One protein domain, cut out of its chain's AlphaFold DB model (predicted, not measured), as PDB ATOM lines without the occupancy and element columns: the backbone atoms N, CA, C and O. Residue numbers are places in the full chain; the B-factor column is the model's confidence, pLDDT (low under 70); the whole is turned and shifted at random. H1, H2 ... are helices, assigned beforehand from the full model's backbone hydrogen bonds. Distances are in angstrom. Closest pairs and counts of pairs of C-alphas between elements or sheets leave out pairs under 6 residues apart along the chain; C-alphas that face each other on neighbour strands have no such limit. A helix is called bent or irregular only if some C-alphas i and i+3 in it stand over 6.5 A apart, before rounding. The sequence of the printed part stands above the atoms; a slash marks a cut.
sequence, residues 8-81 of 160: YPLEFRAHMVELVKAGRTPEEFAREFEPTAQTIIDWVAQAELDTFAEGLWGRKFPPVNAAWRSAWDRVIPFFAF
ATOM      1  N   TYR A   8      90.944 187.892 189.916       88.06
ATOM      2  CA  TYR A   8      91.222 187.969 191.348       88.06
ATOM      3  C   TYR A   8      91.026 186.596 192.020       88.06
ATOM      4  O   TYR A   8      90.060 185.898 191.685       88.06
ATOM      5  N   PRO A   9      91.893 186.202 192.976       91.62
ATOM      6  CA  PRO A   9      91.726 184.961 193.729       91.62
ATOM      7  C   PRO A   9      90.368 184.883 194.440       91.62
ATOM      8  O   PRO A   9      89.853 185.892 194.930       91.62
ATOM      9  N   LEU A  10      89.804 183.675 194.546       88.94
ATOM     10  CA  LEU A  10      88.492 183.458 195.173       88.94
ATOM     11  C   LEU A  10      88.474 183.861 196.652       88.94
ATOM     12  O   LEU A  10      87.510 184.473 197.103       88.94
ATOM     13  N   GLU A  11      89.550 183.572 197.383       91.69
ATOM     14  CA  GLU A  11      89.694 183.944 198.797       91.69
ATOM     15  C   GLU A  11      89.698 185.462 198.984       91.69
ATOM     16  O   GLU A  11      89.017 185.987 199.862       91.69
ATOM     17  N   PHE A  12      90.403 186.179 198.103       91.62
ATOM     18  CA  PHE A  12      90.424 187.637 198.113       91.62
ATOM     19  C   PHE A  12      89.023 188.200 197.864       91.62
ATOM     20  O   PHE A  12      88.544 189.033 198.627       91.62
ATOM     21  N   ARG A  13      88.319 187.685 196.850       91.19
ATOM     22  CA  ARG A  13      86.931 188.069 196.574       91.19
ATOM     23  C   ARG A  13      86.018 187.837 197.783       91.19
ATOM     24  O   ARG A  13      85.244 188.728 198.122       91.19
ATOM     25  N   ALA A  14      86.099 186.666 198.414       91.31
ATOM     26  CA  ALA A  14      85.293 186.337 199.587       91.31
ATOM     27  C   ALA A  14      85.577 187.300 200.748       91.31
ATOM     28  O   ALA A  14      84.645 187.817 201.357       91.31
ATOM     29  N   HIS A  15      86.850 187.622 200.990       91.31
ATOM     30  CA  HIS A  15      87.237 188.585 202.014       91.31
ATOM     31  C   HIS A  15      86.640 189.978 201.763       91.31
ATOM     32  O   HIS A  15      86.073 190.575 202.676       91.31
ATOM     33  N   MET A  16      86.687 190.471 200.521       91.56
ATOM     34  CA  MET A  16      86.084 191.763 200.163       91.56
ATOM     35  C   MET A  16      84.572 191.783 200.415       91.56
ATOM     36  O   MET A  16      84.044 192.777 200.907       91.56
ATOM     37  N   VAL A  17      83.874 190.685 200.108       92.06
ATOM     38  CA  VAL A  17      82.432 190.558 200.369       92.06
ATOM     39  C   VAL A  17      82.133 190.619 201.866       92.06
ATOM     40  O   VAL A  17      81.250 191.371 202.277       92.06
ATOM     41  N   GLU A  18      82.876 189.874 202.684       92.38
ATOM     42  CA  GLU A  18      82.687 189.862 204.139       92.38
ATOM     43  C   GLU A  18      82.926 191.238 204.762       92.38
ATOM     44  O   GLU A  18      82.155 191.696 205.604       92.38
ATOM     45  N   LEU A  19      83.950 191.950 204.296       90.25
ATOM     46  CA  LEU A  19      84.226 193.296 204.776       90.25
ATOM     47  C   LEU A  19      83.119 194.302 204.414       90.25
ATOM     48  O   LEU A  19      82.785 195.160 205.234       90.25
ATOM     49  N   VAL A  20      82.523 194.200 203.220       91.44
ATOM     50  CA  VAL A  20      81.367 195.035 202.848       91.44
ATOM     51  C   VAL A  20      80.158 194.708 203.728       91.44
ATOM     52  O   VAL A  20      79.495 195.618 204.224       91.44
ATOM     53  N   LYS A  21      79.901 193.423 204.002       89.06
ATOM     54  CA  LYS A  21      78.838 192.998 204.929       89.06
ATOM     55  C   LYS A  21      79.061 193.504 206.358       89.06
ATOM     56  O   LYS A  21      78.091 193.783 207.058       89.06
ATOM     57  N   ALA A  22      80.315 193.682 206.773       91.81
ATOM     58  CA  ALA A  22      80.687 194.265 208.061       91.81
ATOM     59  C   ALA A  22      80.502 195.798 208.140       91.81
ATOM     60  O   ALA A  22      80.748 196.386 209.192       91.81
ATOM     61  N   GLY A  23      80.057 196.454 207.060       89.38
ATOM     62  CA  GLY A  23      79.678 197.872 207.049       89.38
ATOM     63  C   GLY A  23      80.683 198.819 206.395       89.38
ATOM     64  O   GLY A  23      80.459 200.028 206.404       89.38
ATOM     65  N   ARG A  24      81.771 198.307 205.810       88.00
ATOM     66  CA  ARG A  24      82.688 199.113 204.986       88.00
ATOM     67  C   ARG A  24      82.099 199.349 203.596       88.00
ATOM     68  O   ARG A  24      81.369 198.508 203.070       88.00
ATOM     69  N   THR A  25      82.437 200.475 202.975       88.44
ATOM     70  CA  THR A  25      81.889 200.823 201.657       88.44
ATOM     71  C   THR A  25      82.777 200.316 200.509       88.44
ATOM     72  O   THR A  25      84.008 200.352 200.616       88.44
ATOM     73  N   PRO A  26      82.200 199.863 199.378       85.81
ATOM     74  CA  PRO A  26      82.973 199.508 198.185       85.81
ATOM     75  C   PRO A  26      83.886 200.639 197.677       85.81
ATOM     76  O   PRO A  26      84.948 200.371 197.115       85.81
ATOM     77  N   GLU A  27      83.506 201.901 197.888       86.06
ATOM     78  CA  GLU A  27      84.275 203.082 197.488       86.06
ATOM     79  C   GLU A  27      85.533 203.290 198.334       86.06
ATOM     80  O   GLU A  27      86.555 203.723 197.805       86.06
ATOM     81  N   GLU A  28      85.483 202.997 199.635       84.94
ATOM     82  CA  GLU A  28      86.672 203.012 200.495       84.94
ATOM     83  C   GLU A  28      87.672 201.950 200.041       84.94
ATOM     84  O   GLU A  28      88.862 202.232 199.901       84.94
ATOM     85  N   PHE A  29      87.177 200.759 199.713       80.81
ATOM     86  CA  PHE A  29      88.014 199.664 199.245       80.81
ATOM     87  C   PHE A  29      88.641 199.895 197.882       80.81
ATOM     88  O   PHE A  29      89.798 199.542 197.690       80.81
ATOM     89  N   ALA A  30      87.923 200.526 196.957       84.00
ATOM     90  CA  ALA A  30      88.479 200.870 195.654       84.00
ATOM     91  C   ALA A  30      89.631 201.889 195.733       84.00
ATOM     92  O   ALA A  30      90.385 202.036 194.774       84.00
ATOM     93  N   ARG A  31      89.757 202.625 196.849       82.94
ATOM     94  CA  ARG A  31      90.900 203.519 197.104       82.94
ATOM     95  C   ARG A  31      92.080 202.787 197.741       82.94
ATOM     96  O   ARG A  31      93.217 203.192 197.533       82.94
ATOM     97  N   GLU A  32      91.802 201.764 198.543       84.00
ATOM     98  CA  GLU A  32      92.800 201.000 199.302       84.00
ATOM     99  C   GLU A  32      93.395 199.840 198.488       84.00
ATOM    100  O   GLU A  32      94.569 199.505 198.635       84.00
ATOM    101  N   PHE A  33      92.603 199.255 197.592       82.38
ATOM    102  CA  PHE A  33      92.954 198.079 196.805       82.38
ATOM    103  C   PHE A  33      92.797 198.342 195.296       82.38
ATOM    104  O   PHE A  33      92.127 199.277 194.872       82.38
ATOM    105  N   GLU A  34      93.389 197.481 194.460       84.88
ATOM    106  CA  GLU A  34      93.291 197.580 192.992       84.88
ATOM    107  C   GLU A  34      91.871 197.409 192.379       84.88
ATOM    108  O   GLU A  34      91.613 198.043 191.349       84.88
ATOM    109  N   PRO A  35      90.945 196.560 192.890       86.94
ATOM    110  CA  PRO A  35      89.643 196.378 192.253       86.94
ATOM    111  C   PRO A  35      88.784 197.638 192.336       86.94
ATOM    112  O   PRO A  35      88.742 198.340 193.343       86.94
ATOM    113  N   THR A  36      88.022 197.884 191.275       88.06
ATOM    114  CA  THR A  36      87.072 198.999 191.252       88.06
ATOM    115  C   THR A  36      85.900 198.743 192.201       88.06
ATOM    116  O   THR A  36      85.521 197.592 192.432       88.06
ATOM    117  N   ALA A  37      85.259 199.815 192.677       88.06
ATOM    118  CA  ALA A  37      84.054 199.713 193.502       88.06
ATOM    119  C   ALA A  37      82.964 198.882 192.803       88.06
ATOM    120  O   ALA A  37      82.316 198.059 193.442       88.06
ATOM    121  N   GLN A  38      82.832 199.015 191.476       88.19
ATOM    122  CA  GLN A  38      81.882 198.227 190.691       88.19
ATOM    123  C   GLN A  38      82.180 196.728 190.748       88.19
ATOM    124  O   GLN A  38      81.284 195.926 190.977       88.19
ATOM    125  N   THR A  39      83.448 196.347 190.599       90.19
ATOM    126  CA  THR A  39      83.870 194.946 190.697       90.19
ATOM    127  C   THR A  39      83.511 194.350 192.060       90.19
ATOM    128  O   THR A  39      83.031 193.221 192.136       90.19
ATOM    129  N   ILE A  40      83.698 195.121 193.135       91.12
ATOM    130  CA  ILE A  40      83.338 194.708 194.496       91.12
ATOM    131  C   ILE A  40      81.812 194.574 194.634       91.12
ATOM    132  O   ILE A  40      81.338 193.587 195.192       91.12
ATOM    133  N   ILE A  41      81.037 195.515 194.086       91.75
ATOM    134  CA  ILE A  41      79.566 195.457 194.067       91.75
ATOM    135  C   ILE A  41      79.071 194.196 193.348       91.75
ATOM    136  O   ILE A  41      78.207 193.498 193.877       91.75
ATOM    137  N   ASP A  42      79.639 193.863 192.189       92.06
ATOM    138  CA  ASP A  42      79.268 192.666 191.425       92.06
ATOM    139  C   ASP A  42      79.569 191.385 192.220       92.06
ATOM    140  O   ASP A  42      78.799 190.418 192.208       92.06
ATOM    141  N   TRP A  43      80.682 191.372 192.962       93.50
ATOM    142  CA  TRP A  43      81.029 190.257 193.836       93.50
ATOM    143  C   TRP A  43      80.048 190.075 194.981       93.50
ATOM    144  O   TRP A  43      79.642 188.940 195.233       93.50
ATOM    145  N   VAL A  44      79.661 191.172 195.630       93.81
ATOM    146  CA  VAL A  44      78.661 191.171 196.700       93.81
ATOM    147  C   VAL A  44      77.313 190.709 196.154       93.81
ATOM    148  O   VAL A  44      76.719 189.794 196.714       93.81
ATOM    149  N   ALA A  45      76.863 191.248 195.018       93.25
ATOM    150  CA  ALA A  45      75.600 190.857 194.394       93.25
ATOM    151  C   ALA A  45      75.548 189.353 194.071       93.25
ATOM    152  O   ALA A  45      74.529 188.703 194.304       93.25
ATOM    153  N   GLN A  46      76.650 188.783 193.574       93.44
ATOM    154  CA  GLN A  46      76.748 187.341 193.337       93.44
ATOM    155  C   GLN A  46      76.654 186.545 194.644       93.44
ATOM    156  O   GLN A  46      75.924 185.560 194.698       93.44
ATOM    157  N   ALA A  47      77.368 186.970 195.689       94.25
ATOM    158  CA  ALA A  47      77.342 186.285 196.978       94.25
ATOM    159  C   ALA A  47      75.940 186.311 197.611       94.25
ATOM    160  O   ALA A  47      75.517 185.324 198.214       94.25
ATOM    161  N   GLU A  48      75.189 187.400 197.432       93.94
ATOM    162  CA  GLU A  48      73.786 187.492 197.848       93.94
ATOM    163  C   GLU A  48      72.883 186.537 197.051       93.94
ATOM    164  O   GLU A  48      72.020 185.881 197.637       93.94
ATOM    165  N   LEU A  49      73.101 186.383 195.737       94.06
ATOM    166  CA  LEU A  49      72.380 185.385 194.936       94.06
ATOM    167  C   LEU A  49      72.681 183.953 195.401       94.06
ATOM    168  O   LEU A  49      71.767 183.130 195.488       94.06
ATOM    169  N   ASP A  50      73.942 183.648 195.704       94.50
ATOM    170  CA  ASP A  50      74.342 182.331 196.207       94.50
ATOM    171  C   ASP A  50      73.728 182.063 197.594       94.50
ATOM    172  O   ASP A  50      73.125 181.011 197.809       94.50
ATOM    173  N   THR A  51      73.732 183.066 198.477       95.00
ATOM    174  CA  THR A  51      73.084 183.001 199.799       95.00
ATOM    175  C   THR A  51      71.571 182.782 199.663       95.00
ATOM    176  O   THR A  51      70.994 181.930 200.344       95.00
ATOM    177  N   PHE A  52      70.905 183.500 198.751       94.38
ATOM    178  CA  PHE A  52      69.485 183.298 198.461       94.38
ATOM    179  C   PHE A  52      69.199 181.869 197.985       94.38
ATOM    180  O   PHE A  52      68.242 181.244 198.455       94.38
ATOM    181  N   ALA A  53      70.034 181.345 197.084       94.19
ATOM    182  CA  ALA A  53      69.871 180.010 196.524       94.19
ATOM    183  C   ALA A  53      69.980 178.914 197.598       94.19
ATOM    184  O   ALA A  53      69.225 177.938 197.556       94.19
ATOM    185  N   GLU A  54      70.875 179.097 198.570       94.94
ATOM    186  CA  GLU A  54      71.085 178.185 199.697       94.94
ATOM    187  C   GLU A  54      70.067 178.359 200.830       94.94
ATOM    188  O   GLU A  54      69.880 177.439 201.631       94.94
ATOM    189  N   GLY A  55      69.399 179.511 200.897       94.75
ATOM    190  CA  GLY A  55      68.406 179.837 201.912       94.75
ATOM    191  C   GLY A  55      67.085 179.072 201.773       94.75
ATOM    192  O   GLY A  55      66.837 178.327 200.823       94.75
ATOM    193  N   LEU A  56      66.185 179.295 202.738       95.69
ATOM    194  CA  LEU A  56      64.876 178.630 202.809       95.69
ATOM    195  C   LEU A  56      64.079 178.760 201.501       95.69
ATOM    196  O   LEU A  56      63.527 177.781 201.002       95.69
ATOM    197  N   TRP A  57      64.019 179.972 200.947       93.12
ATOM    198  CA  TRP A  57      63.224 180.267 199.757       93.12
ATOM    199  C   TRP A  57      63.859 179.746 198.470       93.12
ATOM    200  O   TRP A  57      63.129 179.235 197.621       93.12
ATOM    201  N   GLY A  58      65.189 179.786 198.354       92.31
ATOM    202  CA  GLY A  58      65.897 179.181 197.231       92.31
ATOM    203  C   GLY A  58      65.702 177.665 197.182       92.31
ATOM    204  O   GLY A  58      65.380 177.114 196.130       92.31
ATOM    205  N   ARG A  59      65.788 176.986 198.335       93.62
ATOM    206  CA  ARG A  59      65.515 175.541 198.431       93.62
ATOM    207  C   ARG A  59      64.053 175.201 198.153       93.62
ATOM    208  O   ARG A  59      63.772 174.190 197.518       93.62
ATOM    209  N   LYS A  60      63.122 176.041 198.619       96.62
ATOM    210  CA  LYS A  60      61.681 175.854 198.404       96.62
ATOM    211  C   LYS A  60      61.272 176.070 196.945       96.62
ATOM    212  O   LYS A  60      60.340 175.416 196.483       96.62
ATOM    213  N   PHE A  61      61.958 176.953 196.219       96.19
ATOM    214  CA  PHE A  61      61.639 177.286 194.831       96.19
ATOM    215  C   PHE A  61      62.848 177.144 193.884       96.19
ATOM    216  O   PHE A  61      63.314 178.139 193.323       96.19
ATOM    217  N   PRO A  62      63.318 175.912 193.605       94.25
ATOM    218  CA  PRO A  62      64.461 175.684 192.716       94.25
ATOM    219  C   PRO A  62      64.339 176.308 191.311       94.25
ATOM    220  O   PRO A  62      65.340 176.836 190.817       94.25
ATOM    221  N   PRO A  63      63.154 176.340 190.655       96.31
ATOM    222  CA  PRO A  63      63.013 177.002 189.355       96.31
ATOM    223  C   PRO A  63      63.310 178.505 189.392       96.31
ATOM    224  O   PRO A  63      63.816 179.053 188.417       96.31
ATOM    225  N   VAL A  64      63.039 179.175 190.519       94.50
ATOM    226  CA  VAL A  64      63.343 180.604 190.692       94.50
ATOM    227  C   VAL A  64      64.856 180.818 190.712       94.50
ATOM    228  O   VAL A  64      65.350 181.713 190.029       94.50
ATOM    229  N   ASN A  65      65.608 179.954 191.404       93.50
ATOM    230  CA  ASN A  65      67.074 179.996 191.390       93.50
ATOM    231  C   ASN A  65      67.634 179.788 189.980       93.50
ATOM    232  O   ASN A  65      68.531 180.516 189.557       93.50
ATOM    233  N   ALA A  66      67.105 178.802 189.248       93.88
ATOM    234  CA  ALA A  66      67.534 178.526 187.881       93.88
ATOM    235  C   ALA A  66      67.272 179.727 186.958       93.88
ATOM    236  O   ALA A  66      68.153 180.113 186.190       93.88
ATOM    237  N   ALA A  67      66.102 180.365 187.085       95.69
ATOM    238  CA  ALA A  67      65.766 181.569 186.334       95.69
ATOM    239  C   ALA A  67      66.757 182.708 186.620       95.69
ATOM    240  O   ALA A  67      67.346 183.243 185.680       95.69
ATOM    241  N   TRP A  68      67.019 183.018 187.896       94.50
ATOM    242  CA  TRP A  68      67.995 184.046 188.275       94.50
ATOM    243  C   TRP A  68      69.398 183.746 187.758       94.50
ATOM    244  O   TRP A  68      69.997 184.618 187.137       94.50
ATOM    245  N   ARG A  69      69.903 182.516 187.936       93.75
ATOM    246  CA  ARG A  69      71.236 182.127 187.444       93.75
ATOM    247  C   ARG A  69      71.337 182.241 185.923       93.75
ATOM    248  O   ARG A  69      72.327 182.758 185.427       93.75
ATOM    249  N   SER A  70      70.305 181.826 185.185       95.38
ATOM    250  CA  SER A  70      70.293 181.927 183.715       95.38
ATOM    251  C   SER A  70      70.221 183.367 183.195       95.38
ATOM    252  O   SER A  70      70.686 183.657 182.095       95.38
ATOM    253  N   ALA A  71      69.623 184.273 183.971       94.38
ATOM    254  CA  ALA A  71      69.494 185.681 183.623       94.38
ATOM    255  C   ALA A  71      70.631 186.543 184.191       94.38
ATOM    256  O   ALA A  71      70.689 187.730 183.875       94.38
ATOM    257  N   TRP A  72      71.516 185.979 185.017       93.38
ATOM    258  CA  TRP A  72      72.407 186.754 185.876       93.38
ATOM    259  C   TRP A  72      73.345 187.682 185.102       93.38
ATOM    260  O   TRP A  72      73.440 188.858 185.442       93.38
ATOM    261  N   ASP A  73      73.908 187.222 183.985       91.62
ATOM    262  CA  ASP A  73      74.759 188.045 183.111       91.62
ATOM    263  C   ASP A  73      74.034 189.281 182.551       91.62
ATOM    264  O   ASP A  73      74.655 190.292 182.233       91.62
ATOM    265  N   ARG A  74      72.701 189.222 182.445       90.50
ATOM    266  CA  ARG A  74      71.856 190.353 182.026       90.50
ATOM    267  C   ARG A  74      71.455 191.243 183.202       90.50
ATOM    268  O   ARG A  74      71.098 192.397 182.984       90.50
ATOM    269  N   VAL A  75      71.496 190.717 184.426       90.62
ATOM    270  CA  VAL A  75      71.154 191.437 185.658       90.62
ATOM    271  C   VAL A  75      72.363 192.177 186.215       90.62
ATOM    272  O   VAL A  75      72.196 193.319 186.610       90.62
ATOM    273  N   ILE A  76      73.571 191.602 186.219       89.56
ATOM    274  CA  ILE A  76      74.770 192.245 186.795       89.56
ATOM    275  C   ILE A  76      74.960 193.701 186.319       89.56
ATOM    276  O   ILE A  76      75.122 194.571 187.177       89.56
ATOM    277  N   PRO A  77      74.843 194.032 185.012       90.00
ATOM    278  CA  PRO A  77      75.016 195.410 184.542       90.00
ATOM    279  C   PRO A  77      74.060 196.425 185.183       90.00
ATOM    280  O   PRO A  77      74.367 197.613 185.229       90.00
ATOM    281  N   PHE A  78      72.917 195.984 185.716       90.25
ATOM    282  CA  PHE A  78      71.991 196.841 186.453       90.25
ATOM    283  C   PHE A  78      72.643 197.496 187.678       90.25
ATOM    284  O   PHE A  78      72.311 198.635 188.012       90.25
ATOM    285  N   PHE A  79      73.573 196.807 188.347       89.88
ATOM    286  CA  PHE A  79      74.250 197.330 189.534       89.88
ATOM    287  C   PHE A  79      75.257 198.438 189.220       89.88
ATOM    288  O   PHE A  79      75.618 199.172 190.136       89.88
ATOM    289  N   ALA A  80      75.638 198.614 187.950       89.50
ATOM    290  CA  ALA A  80      76.460 199.739 187.510       89.50
ATOM    291  C   ALA A  80      75.708 201.077 187.521       89.50
ATOM    292  O   ALA A  80      76.322 202.144 187.482       89.50
ATOM    293  N   PHE A  81      74.375 201.050 187.596       89.75
ATOM    294  CA  PHE A  81      73.586 202.268 187.694       89.75
ATOM    295  C   PHE A  81      73.544 202.818 189.136       89.75
ATOM    296  O   PHE A  81      73.313 202.071 190.097       89.75
TER     297      PHE A  81
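AT A GLANCE: This is residues 8 to 81 of the 160 residues of the protein "Mutator family transposase" of Paraburkholderia unamae (UniProt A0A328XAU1). One long helix, H3, runs through the middle as a spine; H1 crosses it at about a right angle, and H2 packs at its first end. Past the far end of H3 the chain turns through short H4, and the sharply bent helix H5 folds back loosely, its arm H5a running beside H3 without clearly touching it and its arm H5b crossing the first half of H3 on another side than H1. The printed part has 74 residues with five named helices, in the order H1, H2, H3, H4, H5, and no named strand; its class is all helix. It is only just compact, close to loose, with a radius of gyration of the C-alphas of 13.4 A, and elongated, spanning 40 by 23 by 22 A.

IN THESE COORDINATES: H1 holds residues 10 to 21, from C-alpha 10 at (88.492, 183.458, 195.173), and is 16.7 A long. H2 holds residues 26 to 32. H3 holds residues 37 to 54 and is 25.9 A long, beginning with C-alpha 37 at (84.054, 199.713, 193.502). H4 holds residues 56 to 60. H5, residues 62 to 80, was assigned as one helix by its hydrogen bonds but is bent: C-alphas 70 and 73 are 7.6 A apart. Its arms are H5a, residues 62 to 70, 12.4 A long, and H5b, residues 73 to 80, 12.6 A long, ending with C-alpha 80 at (76.460, 199.739, 187.510).

HOW THE PARTS SIT: H3 is the hub. Its residues 40 to 47 touch H1, about perpendicular at 90 degrees, the closest C-alphas being those of Val 17 and Val 44, 5.3 A apart. Its residues 37 to 41 touch H2 at a steep tilt of 50 degrees, opposite ways, closest at the C-alphas of Pro 26 and Ala 37, 4.8 A apart. Its residues 38 to 45 touch H5b, also at a steep tilt of 50 degrees, opposite ways, closest at the C-alphas of Gln 38 and Ala 80, 6.5 A apart. The helices that touch are mostly crossed, with no shallow tilt among these three pairs. H3 and H5a are close but not clearly touching, at a shallow tilt of 21 degrees, opposite ways, with the C-alphas of Ala 53 and Asn 65 closest at 5.8 A. H4 is close to H3 but not clearly touching it, the C-alphas of Phe 52 and Gly 58 being closest at 5.6 A. The lines of H5a and H5b stand at 71 degrees, only just about perpendicular. H1 and H5b are apart. In H1, H3, H4 and H5a every O i to N i+4 pair is within hydrogen-bond range; in H2 2 of 3 are, and in H5b 0 of 4, beside 3 of 5 O i to N i+3 pairs.

THE WHOLE: The C-alphas farthest apart, those of Arg 31 and Lys 60, are 40.3 A from each other. The printed part has no cut, and its four links are tight. The mean pLDDT of the printed part is 91.1, and no printed residue is under 70.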